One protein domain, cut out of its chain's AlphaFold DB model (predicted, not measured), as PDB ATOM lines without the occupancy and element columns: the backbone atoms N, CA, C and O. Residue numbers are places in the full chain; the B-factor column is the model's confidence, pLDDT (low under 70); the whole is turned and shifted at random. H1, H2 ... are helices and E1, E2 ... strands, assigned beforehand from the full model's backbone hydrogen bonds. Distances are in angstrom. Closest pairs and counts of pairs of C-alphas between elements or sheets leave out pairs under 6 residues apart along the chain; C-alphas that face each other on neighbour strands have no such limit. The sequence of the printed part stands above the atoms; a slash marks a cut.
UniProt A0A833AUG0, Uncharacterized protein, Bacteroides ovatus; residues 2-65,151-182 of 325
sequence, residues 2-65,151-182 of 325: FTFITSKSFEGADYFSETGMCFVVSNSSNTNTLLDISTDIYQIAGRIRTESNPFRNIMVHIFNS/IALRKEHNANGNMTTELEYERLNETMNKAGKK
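What this domain is: This is residues 2 to 65 and 151 to 182 of the 325 residues of an uncharacterized protein of Bacteroides ovatus (UniProt A0A833AUG0). Little is regular here: look for a two-strand parallel sheet, E1 and E2, amid long loops, with H2 near one end, H1 beside H2, H3 off to one side, and residues 171 to 182, with H4, sticking out. The 96 printed residues run H1, E1, H2, E2, H3, H4, class mixed, 33 in named elements; only just compact, close to loose, radius of gyration of the C-alphas 14.5 A, spans 40 by 34 by 22 A.

How they stand to each other: Find E1, residues 22 to 25, parallel to E2, residues 59 to 62, at 18 degrees; N 24 and O 60 are 2.9 A apart. H2, residues 40 to 45, completes a strand-helix-strand unit, a helix between parallel neighbour strands, with a right-handed crossover. H1, residues 7 to 11, only just touches H2, with 3 pairs of C-alphas within 8 A, the closest Phe 10 and Ile 44, 5.5 A. H3, residues 151 to 159, and H4, residues 174 to 178, are apart. In H2 and H3 every O i to N i+4 pair is within hydrogen-bond range; H1 has 0 of 1, with 1 of 2 O i to N i+3, and H4 0 of 1, with 0 of 2.

Where its parts are: Find C-alpha 7, beginning H1, at (500.279, 364.580, 372.958). E1 runs 10.0 A, E2 9.6 A, H3 12.2 A. H4 ends at C-alpha 178, (493.367, 344.736, 368.802).

The domain as a whole: The C-alphas farthest apart, Glu 51 and Glu 174, are 40.1 A apart. Residues 66 to 150 are cut out, leaving 9.5 A between C-alphas 65 and 151. Links E1 to H2, H2 to E2 and H3 to H4 are long. Model pLDDT is under 70 in 27 residues, among them 171 to 182.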
ATOM      1  N   PHE A   2     482.663 362.995 370.938       68.25
ATOM      2  CA  PHE A   2     483.868 363.144 371.762       68.25
ATOM      3  C   PHE A   2     485.059 363.482 370.867       68.25
ATOM      4  O   PHE A   2     485.280 362.810 369.860       68.25
ATOM      5  N   THR A   3     485.819 364.509 371.239       69.00
ATOM      6  CA  THR A   3     487.046 364.903 370.544       69.00
ATOM      7  C   THR A   3     488.236 364.408 371.350       69.00
ATOM      8  O   THR A   3     488.455 364.862 372.469       69.00
ATOM      9  N   PHE A   4     489.006 363.480 370.783       71.88
ATOM     10  CA  PHE A   4     490.252 363.010 371.383       71.88
ATOM     11  C   PHE A   4     491.422 363.822 370.849       71.88
ATOM     12  O   PHE A   4     491.569 363.992 369.637       71.88
ATOM     13  N   ILE A   5     492.260 364.301 371.760       68.62
ATOM     14  CA  ILE A   5     493.422 365.122 371.442       68.62
ATOM     15  C   ILE A   5     494.667 364.385 371.934       68.62
ATOM     16  O   ILE A   5     494.661 363.801 373.014       68.62
ATOM     17  N   THR A   6     495.707 364.337 371.103       68.19
ATOM     18  CA  THR A   6     496.931 363.572 371.380       68.19
ATOM     19  C   THR A   6     498.072 364.485 371.822       68.19
ATOM     20  O   THR A   6     497.986 365.709 371.697       68.19
ATOM     21  N   SER A   7     499.159 363.882 372.315       65.56
ATOM     22  CA  SER A   7     500.279 364.580 372.958       65.56
ATOM     23  C   SER A   7     500.885 365.729 372.157       65.56
ATOM     24  O   SER A   7     501.297 366.724 372.742       65.56
ATOM     25  N   LYS A   8     500.852 365.653 370.822       68.50
ATOM     26  CA  LYS A   8     501.351 366.711 369.932       68.50
ATOM     27  C   LYS A   8     500.720 368.079 370.205       68.50
ATOM     28  O   LYS A   8     501.344 369.107 369.977       68.50
ATOM     29  N   SER A   9     499.474 368.110 370.656       70.38
ATOM     30  CA  SER A   9     498.786 369.371 370.909       70.38
ATOM     31  C   SER A   9     499.113 369.959 372.292       70.38
ATOM     32  O   SER A   9     498.873 371.143 372.510       70.38
ATOM     33  N   PHE A  10     499.730 369.192 373.198       70.31
ATOM     34  CA  PHE A  10     500.099 369.661 374.541       70.31
ATOM     35  C   PHE A  10     501.334 370.573 374.558       70.31
ATOM     36  O   PHE A  10     501.575 371.250 375.555       70.31
ATOM     37  N   GLU A  11     502.078 370.662 373.455       68.56
ATOM     38  CA  GLU A  11     503.258 371.529 373.336       68.56
ATOM     39  C   GLU A  11     502.920 372.965 372.896       68.56
ATOM     40  O   GLU A  11     503.784 373.837 372.938       68.56
ATOM     41  N   GLY A  12     501.665 373.272 372.537       69.69
ATOM     42  CA  GLY A  12     501.343 374.627 372.064       69.69
ATOM     43  C   GLY A  12     499.882 374.972 371.789       69.69
ATOM     44  O   GLY A  12     499.625 376.096 371.368       69.69
ATOM     45  N   ALA A  13     498.927 374.064 372.007       78.50
ATOM     46  CA  ALA A  13     497.509 374.382 371.856       78.50
ATOM     47  C   ALA A  13     496.882 374.756 373.205       78.50
ATOM     48  O   ALA A  13     497.109 374.079 374.207       78.50
ATOM     49  N   ASP A  14     496.058 375.800 373.207       85.69
ATOM     50  CA  ASP A  14     495.164 376.120 374.318       85.69
ATOM     51  C   ASP A  14     493.751 375.616 373.992       85.69
ATOM     52  O   ASP A  14     493.242 375.809 372.883       85.69
ATOM     53  N   TYR A  15     493.107 374.967 374.961       85.69
ATOM     54  CA  TYR A  15     491.755 374.436 374.822       85.69
ATOM     55  C   TYR A  15     490.759 375.284 375.599       85.69
ATOM     56  O   TYR A  15     490.846 375.428 376.822       85.69
ATOM     57  N   PHE A  16     489.764 375.780 374.873       88.62
ATOM     58  CA  PHE A  16     488.619 376.486 375.428       88.62
ATOM     59  C   PHE A  16     487.410 375.556 375.354       88.62
ATOM     60  O   PHE A  16     486.842 375.336 374.287       88.62
ATOM     61  N   SER A  17     487.078 374.926 376.477       87.19
ATOM     62  CA  SER A  17     485.986 373.961 376.577       87.19
ATOM     63  C   SER A  17     485.395 374.001 377.973       87.19
ATOM     64  O   SER A  17     486.146 373.927 378.942       87.19
ATOM     65  N   GLU A  18     484.068 374.060 378.062       90.44
ATOM     66  CA  GLU A  18     483.307 374.044 379.319       90.44
ATOM     67  C   GLU A  18     483.259 372.655 379.974       90.44
ATOM     68  O   GLU A  18     482.990 372.538 381.161       90.44
ATOM     69  N   THR A  19     483.514 371.587 379.211       89.00
ATOM     70  CA  THR A  19     483.378 370.195 379.683       89.00
ATOM     71  C   THR A  19     484.581 369.323 379.320       89.00
ATOM     72  O   THR A  19     484.495 368.096 379.332       89.00
ATOM     73  N   GLY A  20     485.690 369.935 378.906       86.12
ATOM     74  CA  GLY A  20     486.915 369.218 378.563       86.12
ATOM     75  C   GLY A  20     487.520 368.565 379.800       86.12
ATOM     76  O   GLY A  20     487.617 369.212 380.836       86.12
ATOM     77  N   MET A  21     487.950 367.311 379.677       87.19
ATOM     78  CA  MET A  21     488.585 366.548 380.749       87.19
ATOM     79  C   MET A  21     489.926 365.997 380.270       87.19
ATOM     80  O   MET A  21     490.065 365.610 379.106       87.19
ATOM     81  N   CYS A  22     490.912 365.962 381.165       85.69
ATOM     82  CA  CYS A  22     492.253 365.504 380.843       85.69
ATOM     83  C   CYS A  22     492.463 364.031 381.224       85.69
ATOM     84  O   CYS A  22     492.296 363.648 382.383       85.69
ATOM     85  N   PHE A  23     492.889 363.228 380.248       85.38
ATOM     86  CA  PHE A  23     493.346 361.857 380.453       85.38
ATOM     87  C   PHE A  23     494.811 361.753 380.049       85.38
ATOM     88  O   PHE A  23     495.175 362.072 378.916       85.38
ATOM     89  N   VAL A  24     495.637 361.265 380.966       82.56
ATOM     90  CA  VAL A  24     497.048 360.983 380.728       82.56
ATOM     91  C   VAL A  24     497.241 359.479 380.765       82.56
ATOM     92  O   VAL A  24     496.855 358.830 381.731       82.56
ATOM     93  N   VAL A  25     497.812 358.917 379.701       81.38
ATOM     94  CA  VAL A  25     498.046 357.473 379.590       81.38
ATOM     95  C   VAL A  25     499.539 357.224 379.469       81.38
ATOM     96  O   VAL A  25     500.135 357.556 378.443       81.38
ATOM     97  N   SER A  26     500.129 356.619 380.497       78.94
ATOM     98  CA  SER A  26     501.546 356.274 380.529       78.94
ATOM     99  C   SER A  26     501.771 354.766 380.461       78.94
ATOM    100  O   SER A  26     500.981 353.956 380.956       78.94
ATOM    101  N   ASN A  27     502.862 354.367 379.803       74.56
ATOM    102  CA  ASN A  27     503.266 352.967 379.736       74.56
ATOM    103  C   ASN A  27     504.749 352.805 380.083       74.56
ATOM    104  O   ASN A  27     505.611 353.102 379.261       74.56
ATOM    105  N   SER A  28     505.032 352.232 381.254       66.94
ATOM    106  CA  SER A  28     506.379 351.906 381.754       66.94
ATOM    107  C   SER A  28     507.189 351.008 380.815       66.94
ATOM    108  O   SER A  28     508.410 350.991 380.861       66.94
ATOM    109  N   SER A  29     506.538 350.257 379.922       62.62
ATOM    110  CA  SER A  29     507.219 349.395 378.948       62.62
ATOM    111  C   SER A  29     507.563 350.102 377.630       62.62
ATOM    112  O   SER A  29     508.294 349.527 376.813       62.62
ATOM    113  N   ASN A  30     507.044 351.314 377.406       66.00
ATOM    114  CA  ASN A  30     507.230 352.101 376.191       66.00
ATOM    115  C   ASN A  30     507.710 353.515 376.542       66.00
ATOM    116  O   ASN A  30     506.915 354.377 376.916       66.00
ATOM    117  N   THR A  31     509.006 353.753 376.341       63.25
ATOM    118  CA  THR A  31     509.695 355.012 376.661       63.25
ATOM    119  C   THR A  31     509.052 356.238 376.008       63.25
ATOM    120  O   THR A  31     509.010 357.291 376.619       63.25
ATOM    121  N   ASN A  32     508.460 356.100 374.815       61.06
ATOM    122  CA  ASN A  32     507.796 357.211 374.110       61.06
ATOM    123  C   ASN A  32     506.483 357.677 374.765       61.06
ATOM    124  O   ASN A  32     505.879 358.647 374.319       61.06
ATOM    125  N   THR A  33     505.977 356.921 375.736       66.25
ATOM    126  CA  THR A  33     504.746 357.215 376.485       66.25
ATOM    127  C   THR A  33     505.010 357.272 377.986       66.25
ATOM    128  O   THR A  33     504.068 357.303 378.769       66.25
ATOM    129  N   LEU A  34     506.277 357.199 378.397       72.31
ATOM    130  CA  LEU A  34     506.663 357.399 379.782       72.31
ATOM    131  C   LEU A  34     506.776 358.905 380.002       72.31
ATOM    132  O   LEU A  34     507.463 359.573 379.236       72.31
ATOM    133  N   LEU A  35     506.052 359.421 380.991       75.88
ATOM    134  CA  LEU A  35     505.904 360.859 381.202       75.88
ATOM    135  C   LEU A  35     506.594 361.293 382.484       75.88
ATOM    136  O   LEU A  35     506.506 360.605 383.507       75.88
ATOM    137  N   ASP A  36     507.206 362.464 382.435       80.19
ATOM    138  CA  ASP A  36     507.716 363.164 383.596       80.19
ATOM    139  C   ASP A  36     506.573 363.805 384.388       80.19
ATOM    140  O   ASP A  36     505.818 364.643 383.890       80.19
ATOM    141  N   ILE A  37     506.467 363.460 385.669       81.56
ATOM    142  CA  ILE A  37     505.456 364.050 386.547       81.56
ATOM    143  C   ILE A  37     505.742 365.526 386.838       81.56
ATOM    144  O   ILE A  37     504.812 366.311 387.016       81.56
ATOM    145  N   SER A  38     507.014 365.914 386.861       75.06
ATOM    146  CA  SER A  38     507.441 367.263 387.231       75.06
ATOM    147  C   SER A  38     507.331 368.278 386.094       75.06
ATOM    148  O   SER A  38     507.269 369.479 386.354       75.06
ATOM    149  N   THR A  39     507.282 367.827 384.837       79.62
ATOM    150  CA  THR A  39     507.280 368.717 383.666       79.62
ATOM    151  C   THR A  39     506.088 368.456 382.748       79.62
ATOM    152  O   THR A  39     505.276 369.364 382.548       79.62
ATOM    153  N   ASP A  40     505.909 367.227 382.258       81.81
ATOM    154  CA  ASP A  40     504.856 366.901 381.285       81.81
ATOM    155  C   ASP A  40     503.452 367.093 381.870       81.81
ATOM    156  O   ASP A  40     502.595 367.726 381.252       81.81
ATOM    157  N   ILE A  41     503.203 366.604 383.091       83.25
ATOM    158  CA  ILE A  41     501.874 366.684 383.726       83.25
ATOM    159  C   ILE A  41     501.400 368.133 383.862       83.25
ATOM    160  O   ILE A  41     500.247 368.428 383.547       83.25
ATOM    161  N   TYR A  42     502.278 369.051 384.266       80.88
ATOM    162  CA  TYR A  42     501.934 370.469 384.375       80.88
ATOM    163  C   TYR A  42     501.644 371.103 383.017       80.88
ATOM    164  O   TYR A  42     500.675 371.856 382.882       80.88
ATOM    165  N   GLN A  43     502.459 370.790 382.007       79.38
ATOM    166  CA  GLN A  43     502.249 371.299 380.654       79.38
ATOM    167  C   GLN A  43     500.915 370.828 380.078       79.38
ATOM    168  O   GLN A  43     500.240 371.607 379.409       79.38
ATOM    169  N   ILE A  44     500.517 369.587 380.371       81.88
ATOM    170  CA  ILE A  44     499.247 369.001 379.942       81.88
ATOM    171  C   ILE A  44     498.073 369.621 380.713       81.88
ATOM    172  O   ILE A  44     497.114 370.095 380.098       81.88
ATOM    173  N   ALA A  45     498.149 369.649 382.047       78.56
ATOM    174  CA  ALA A  45     497.089 370.169 382.913       78.56
ATOM    175  C   ALA A  45     496.788 371.650 382.628       78.56
ATOM    176  O   ALA A  45     495.637 372.078 382.664       78.56
ATOM    177  N   GLY A  46     497.814 372.430 382.275       80.50
ATOM    178  CA  GLY A  46     497.684 373.855 381.983       80.50
ATOM    179  C   GLY A  46     496.996 374.205 380.660       80.50
ATOM    180  O   GLY A  46     496.772 375.390 380.410       80.50
ATOM    181  N   ARG A  47     496.666 373.231 379.793       84.62
ATOM    182  CA  ARG A  47     496.111 373.529 378.458       84.62
ATOM    183  C   ARG A  47     494.623 373.844 378.441       84.62
ATOM    184  O   ARG A  47     494.180 374.525 377.521       84.62
ATOM    185  N   ILE A  48     493.843 373.398 379.425       88.50
ATOM    186  CA  ILE A  48     492.432 373.797 379.530       88.50
ATOM    187  C   ILE A  48     492.384 375.187 380.169       88.50
ATOM    188  O   ILE A  48     492.692 375.348 381.349       88.50
ATOM    189  N   ARG A  49     492.031 376.212 379.384       87.75
ATOM    190  CA  ARG A  49     492.079 377.614 379.833       87.75
ATOM    191  C   ARG A  49     490.781 378.095 380.454       87.75
ATOM    192  O   ARG A  49     490.853 378.856 381.416       87.75
ATOM    193  N   THR A  50     489.646 377.618 379.948       92.12
ATOM    194  CA  THR A  50     488.295 377.978 380.401       92.12
ATOM    195  C   THR A  50     488.154 377.835 381.914       92.12
ATOM    196  O   THR A  50     488.238 376.728 382.439       92.12
ATOM    197  N   GLU A  51     487.952 378.952 382.612       89.06
ATOM    198  CA  GLU A  51     487.855 378.995 384.080       89.06
ATOM    199  C   GLU A  51     486.571 378.348 384.608       89.06
ATOM    200  O   GLU A  51     486.592 377.719 385.661       89.06
ATOM    201  N   SER A  52     485.472 378.451 383.857       92.62
ATOM    202  CA  SER A  52     484.165 377.876 384.195       92.62
ATOM    203  C   SER A  52     484.097 376.353 384.062       92.62
ATOM    204  O   SER A  52     483.139 375.747 384.540       92.62
ATOM    205  N   ASN A  53     485.102 375.713 383.457       91.88
ATOM    206  CA  ASN A  53     485.119 374.265 383.300       91.88
ATOM    207  C   ASN A  53     485.388 373.576 384.654       91.88
ATOM    208  O   ASN A  53     486.482 373.727 385.209       91.88
ATOM    209  N   PRO A  54     484.458 372.745 385.165       91.00
ATOM    210  CA  PRO A  54     484.601 372.106 386.473       91.00
ATOM    211  C   PRO A  54     485.716 371.047 386.521       91.00
ATOM    212  O   PRO A  54     486.193 370.702 387.598       91.00
ATOM    213  N   PHE A  55     486.158 370.539 385.370       89.81
ATOM    214  CA  PHE A  55     487.208 369.526 385.244       89.81
ATOM    215  C   PHE A  55     488.584 370.119 384.924       89.81
ATOM    216  O   PHE A  55     489.548 369.369 384.798       89.81
ATOM    217  N   ARG A  56     488.705 371.448 384.809       87.06
ATOM    218  CA  ARG A  56     489.949 372.150 384.440       87.06
ATOM    219  C   ARG A  56     491.163 371.729 385.274       87.06
ATOM    220  O   ARG A  56     492.268 371.656 384.753       87.06
ATOM    221  N   ASN A  57     490.944 371.458 386.558       87.44
ATOM    222  CA  ASN A  57     491.987 371.094 387.516       87.44
ATOM    223  C   ASN A  57     491.956 369.596 387.879       87.44
ATOM    224  O   ASN A  57     492.538 369.195 388.884       87.44
ATOM    225  N   ILE A  58     491.245 368.775 387.097       88.31
ATOM    226  CA  ILE A  58     491.103 367.333 387.308       88.31
ATOM    227  C   ILE A  58     491.765 366.594 386.147       88.31
ATOM    228  O   ILE A  58     491.500 366.852 384.972       88.31
ATOM    229  N   MET A  59     492.603 365.623 386.493       88.25
ATOM    230  CA  MET A  59     493.280 364.752 385.544       88.25
ATOM    231  C   MET A  59     493.125 363.301 385.980       88.25
ATOM    232  O   MET A  59     493.289 362.978 387.153       88.25
ATOM    233  N   VAL A  60     492.861 362.423 385.015       88.44
ATOM    234  CA  VAL A  60     492.899 360.973 385.221       88.44
ATOM    235  C   VAL A  60     494.194 360.441 384.626       88.44
ATOM    236  O   VAL A  60     494.385 360.481 383.410       88.44
ATOM    237  N   HIS A  61     495.086 359.946 385.484       88.00
ATOM    238  CA  HIS A  61     496.333 359.317 385.064       88.00
ATOM    239  C   HIS A  61     496.173 357.792 385.055       88.00
ATOM    240  O   HIS A  61     496.130 357.145 386.097       88.00
ATOM    241  N   ILE A  62     496.097 357.222 383.856       86.62
ATOM    242  CA  ILE A  62     496.089 355.783 383.606       86.62
ATOM    243  C   ILE A  62     497.532 355.347 383.370       86.62
ATOM    244  O   ILE A  62     498.189 355.828 382.451       86.62
ATOM    245  N   PHE A  63     498.025 354.418 384.176       82.62
ATOM    246  CA  PHE A  63     499.403 353.944 384.093       82.62
ATOM    247  C   PHE A  63     499.464 352.429 384.270       82.62
ATOM    248  O   PHE A  63     498.528 351.799 384.762       82.62
ATOM    249  N   ASN A  64     500.593 351.827 383.900       75.38
ATOM    250  CA  ASN A  64     500.914 350.462 384.296       75.38
ATOM    251  C   ASN A  64     502.141 350.435 385.214       75.38
ATOM    252  O   ASN A  64     503.241 350.847 384.849       75.38
ATOM    253  N   SER A  65     501.974 349.869 386.405       63.50
ATOM    254  CA  SER A  65     503.100 349.487 387.253       63.50
ATOM    255  C   SER A  65     503.691 348.183 386.713       63.50
ATOM    256  O   SER A  65     503.181 347.106 387.007       63.50
ATOM    257  N   ILE A 151     502.127 353.461 394.246       83.75
ATOM    258  CA  ILE A 151     502.376 354.196 395.495       83.75
ATOM    259  C   ILE A 151     503.512 355.195 395.277       83.75
ATOM    260  O   ILE A 151     503.389 356.357 395.667       83.75
ATOM    261  N   ALA A 152     504.596 354.768 394.631       84.31
ATOM    262  CA  ALA A 152     505.716 355.633 394.294       84.31
ATOM    263  C   ALA A 152     505.307 356.731 393.301       84.31
ATOM    264  O   ALA A 152     505.616 357.902 393.525       84.31
ATOM    265  N   LEU A 153     504.510 356.384 392.286       85.62
ATOM    266  CA  LEU A 153     503.953 357.353 391.341       85.62
ATOM    267  C   LEU A 153     503.080 358.399 392.050       85.62
ATOM    268  O   LEU A 153     503.212 359.601 391.816       85.62
ATOM    269  N   ARG A 154     502.215 357.953 392.969       86.81
ATOM    270  CA  ARG A 154     501.380 358.835 393.793       86.81
ATOM    271  C   ARG A 154     502.227 359.753 394.678       86.81
ATOM    272  O   ARG A 154     501.927 360.940 394.794       86.81
ATOM    273  N   LYS A 155     503.289 359.220 395.292       88.31
ATOM    274  CA  LYS A 155     504.237 359.999 396.100       88.31
ATOM    275  C   LYS A 155     504.901 361.094 395.263       88.31
ATOM    276  O   LYS A 155     504.983 362.222 395.739       88.31
ATOM    277  N   GLU A 156     505.312 360.783 394.035       88.12
ATOM    278  CA  GLU A 156     505.915 361.761 393.123       88.12
ATOM    279  C   GLU A 156     504.917 362.859 392.733       88.12
ATOM    280  O   GLU A 156     505.251 364.041 392.782       88.12
ATOM    281  N   HIS A 157     503.663 362.503 392.433       88.31
ATOM    282  CA  HIS A 157     502.604 363.488 392.190       88.31
ATOM    283  C   HIS A 157     502.413 364.440 393.376       88.31
ATOM    284  O   HIS A 157     502.386 365.654 393.169       88.31
ATOM    285  N   ASN A 158     502.331 363.905 394.598       89.62
ATOM    286  CA  ASN A 158     502.162 364.700 395.817       89.62
ATOM    287  C   ASN A 158     503.376 365.601 396.097       89.62
ATOM    288  O   ASN A 158     503.209 366.745 396.512       89.62
ATOM    289  N   ALA A 159     504.595 365.104 395.861       89.12
ATOM    290  CA  ALA A 159     505.821 365.893 396.000       89.12
ATOM    291  C   ALA A 159     505.862 367.068 395.009       89.12
ATOM    292  O   ALA A 159     506.353 368.143 395.344       89.12
ATOM    293  N   ASN A 160     505.271 366.884 393.827       87.25
ATOM    294  CA  ASN A 160     505.038 367.923 392.828       87.25
ATOM    295  C   ASN A 160     503.671 368.616 393.032       87.25
ATOM    296  O   ASN A 160     502.995 368.956 392.073       87.25
ATOM    297  N   GLY A 161     503.191 368.768 394.270       84.62
ATOM    298  CA  GLY A 161     502.018 369.595 394.598       84.62
ATOM    299  C   GLY A 161     500.662 369.147 394.028       84.62
ATOM    300  O   GLY A 161     499.685 369.881 394.171       84.62
ATOM    301  N   ASN A 162     500.565 367.970 393.401       86.38
ATOM    302  CA  ASN A 162     499.300 367.439 392.895       86.38
ATOM    303  C   ASN A 162     498.550 366.709 394.015       86.38
ATOM    304  O   ASN A 162     499.122 365.862 394.698       86.38
ATOM    305  N   MET A 163     497.251 366.970 394.168       88.56
ATOM    306  CA  MET A 163     496.398 366.187 395.067       88.56
ATOM    307  C   MET A 163     495.985 364.878 394.390       88.56
ATOM    308  O   MET A 163     495.501 364.890 393.260       88.56
ATOM    309  N   THR A 164     496.150 363.750 395.081       88.75
ATOM    310  CA  THR A 164     495.904 362.415 394.514       88.75
ATOM    311  C   THR A 164     494.807 361.653 395.249       88.75
ATOM    312  O   THR A 164     494.771 361.612 396.484       88.75
ATOM    313  N   THR A 165     493.942 360.988 394.481       88.44
ATOM    314  CA  THR A 165     492.926 360.054 394.987       88.44
ATOM    315  C   THR A 165     493.538 358.695 395.345       88.44
ATOM    316  O   THR A 165     494.747 358.478 395.215       88.44
ATOM    317  N   GLU A 166     492.707 357.771 395.831       86.50
ATOM    318  CA  GLU A 166     493.099 356.366 395.962       86.50
ATOM    319  C   GLU A 166     493.399 355.735 394.595       86.50
ATOM    320  O   GLU A 166     492.933 356.202 393.555       86.50
ATOM    321  N   LEU A 167     494.239 354.696 394.610       84.00
ATOM    322  CA  LEU A 167     494.665 353.976 393.414       84.00
ATOM    323  C   LEU A 167     493.663 352.872 393.090       84.00
ATOM    324  O   LEU A 167     493.417 351.996 393.919       84.00
ATOM    325  N   GLU A 168     493.168 352.868 391.858       83.06
ATOM    326  CA  GLU A 168     492.311 351.810 391.334       83.06
ATOM    327  C   GLU A 168     493.098 350.929 390.356       83.06
ATOM    328  O   GLU A 168     493.797 351.425 389.470       83.06
ATOM    329  N   TYR A 169     493.002 349.607 390.523       77.81
ATOM    330  CA  TYR A 169     493.687 348.629 389.677       77.81
ATOM    331  C   TYR A 169     492.676 347.781 388.911       77.81
ATOM    332  O   TYR A 169     491.893 347.048 389.513       77.81
ATOM    333  N   GLU A 170     492.757 347.808 387.582       72.50
ATOM    334  CA  GLU A 170     491.933 346.975 386.707       72.50
ATOM    335  C   GLU A 170     492.790 345.975 385.916       72.50
ATOM    336  O   GLU A 170     493.862 346.298 385.395       72.50
ATOM    337  N   ARG A 171     492.325 344.722 385.818       67.44
ATOM    338  CA  ARG A 171     492.995 343.675 385.037       67.44
ATOM    339  C   ARG A 171     492.485 343.698 383.596       67.44
ATOM    340  O   ARG A 171     491.326 343.393 383.345       67.44
ATOM    341  N   LEU A 172     493.373 343.989 382.646       59.41
ATOM    342  CA  LEU A 172     493.032 344.021 381.219       59.41
ATOM    343  C   LEU A 172     492.666 342.625 380.674       59.41
ATOM    344  O   LEU A 172     493.422 341.665 380.848       59.41
ATOM    345  N   ASN A 173     491.549 342.546 379.943       53.97
ATOM    346  CA  ASN A 173     491.114 341.367 379.184       53.97
ATOM    347  C   ASN A 173     491.641 341.406 377.730       53.97
ATOM    348  O   ASN A 173     491.900 342.475 377.174       53.97
ATOM    349  N   GLU A 174     491.784 340.240 377.084       52.16
ATOM    350  CA  GLU A 174     492.476 340.059 375.785       52.16
ATOM    351  C   GLU A 174     491.939 340.918 374.619       52.16
ATOM    352  O   GLU A 174     492.654 341.176 373.645       52.16
ATOM    353  N   THR A 175     490.696 341.388 374.710       46.00
ATOM    354  CA  THR A 175     489.972 342.100 373.649       46.00
ATOM    355  C   THR A 175     490.529 343.503 373.357       46.00
ATOM    356  O   THR A 175     490.435 343.966 372.220       46.00
ATOM    357  N   MET A 176     491.180 344.162 374.325       44.81
ATOM    358  CA  MET A 176     491.719 345.524 374.157       44.81
ATOM    359  C   MET A 176     492.990 345.615 373.293       44.81
ATOM    360  O   MET A 176     493.302 346.681 372.770       44.81
ATOM    361  N   ASN A 177     493.702 344.506 373.064       49.06
ATOM    362  CA  ASN A 177     494.976 344.495 372.324       49.06
ATOM    363  C   ASN A 177     494.846 344.707 370.800       49.06
ATOM    364  O   ASN A 177     495.856 344.728 370.097       49.06
ATOM    365  N   LYS A 178     493.625 344.811 370.256       43.00
ATOM    366  CA  LYS A 178     493.367 344.736 368.802       43.00
ATOM    367  C   LYS A 178     492.903 346.048 368.147       43.00
ATOM    368  O   LYS A 178     492.714 346.063 366.931       43.00
ATOM    369  N   ALA A 179     492.726 347.138 368.897       39.12
ATOM    370  CA  ALA A 179     492.197 348.393 368.356       39.12
ATOM    371  C   ALA A 179     493.310 349.309 367.802       39.12
ATOM    372  O   ALA A 179     494.146 349.807 368.548       39.12
ATOM    373  N   GLY A 180     493.301 349.540 366.481       47.62
ATOM    374  CA  GLY A 180     494.150 350.523 365.790       47.62
ATOM    375  C   GLY A 180     495.346 349.921 365.045       47.62
ATOM    376  O   GLY A 180     496.488 350.018 365.495       47.62
ATOM    377  N   LYS A 181     495.119 349.316 363.869       52.59
ATOM    378  CA  LYS A 181     496.220 348.872 362.995       52.59
ATOM    379  C   LYS A 181     496.972 350.090 362.441       52.59
ATOM    380  O   LYS A 181     496.556 350.679 361.450       52.59
ATOM    381  N   LYS A 182     498.092 350.453 363.075       67.25
ATOM    382  CA  LYS A 182     499.119 351.327 362.483       67.25
ATOM    383  C   LYS A 182     499.563 350.754 361.130       67.25
ATOM    384  O   LYS A 182     499.680 349.533 361.011       67.25
TER     385      LYS A 182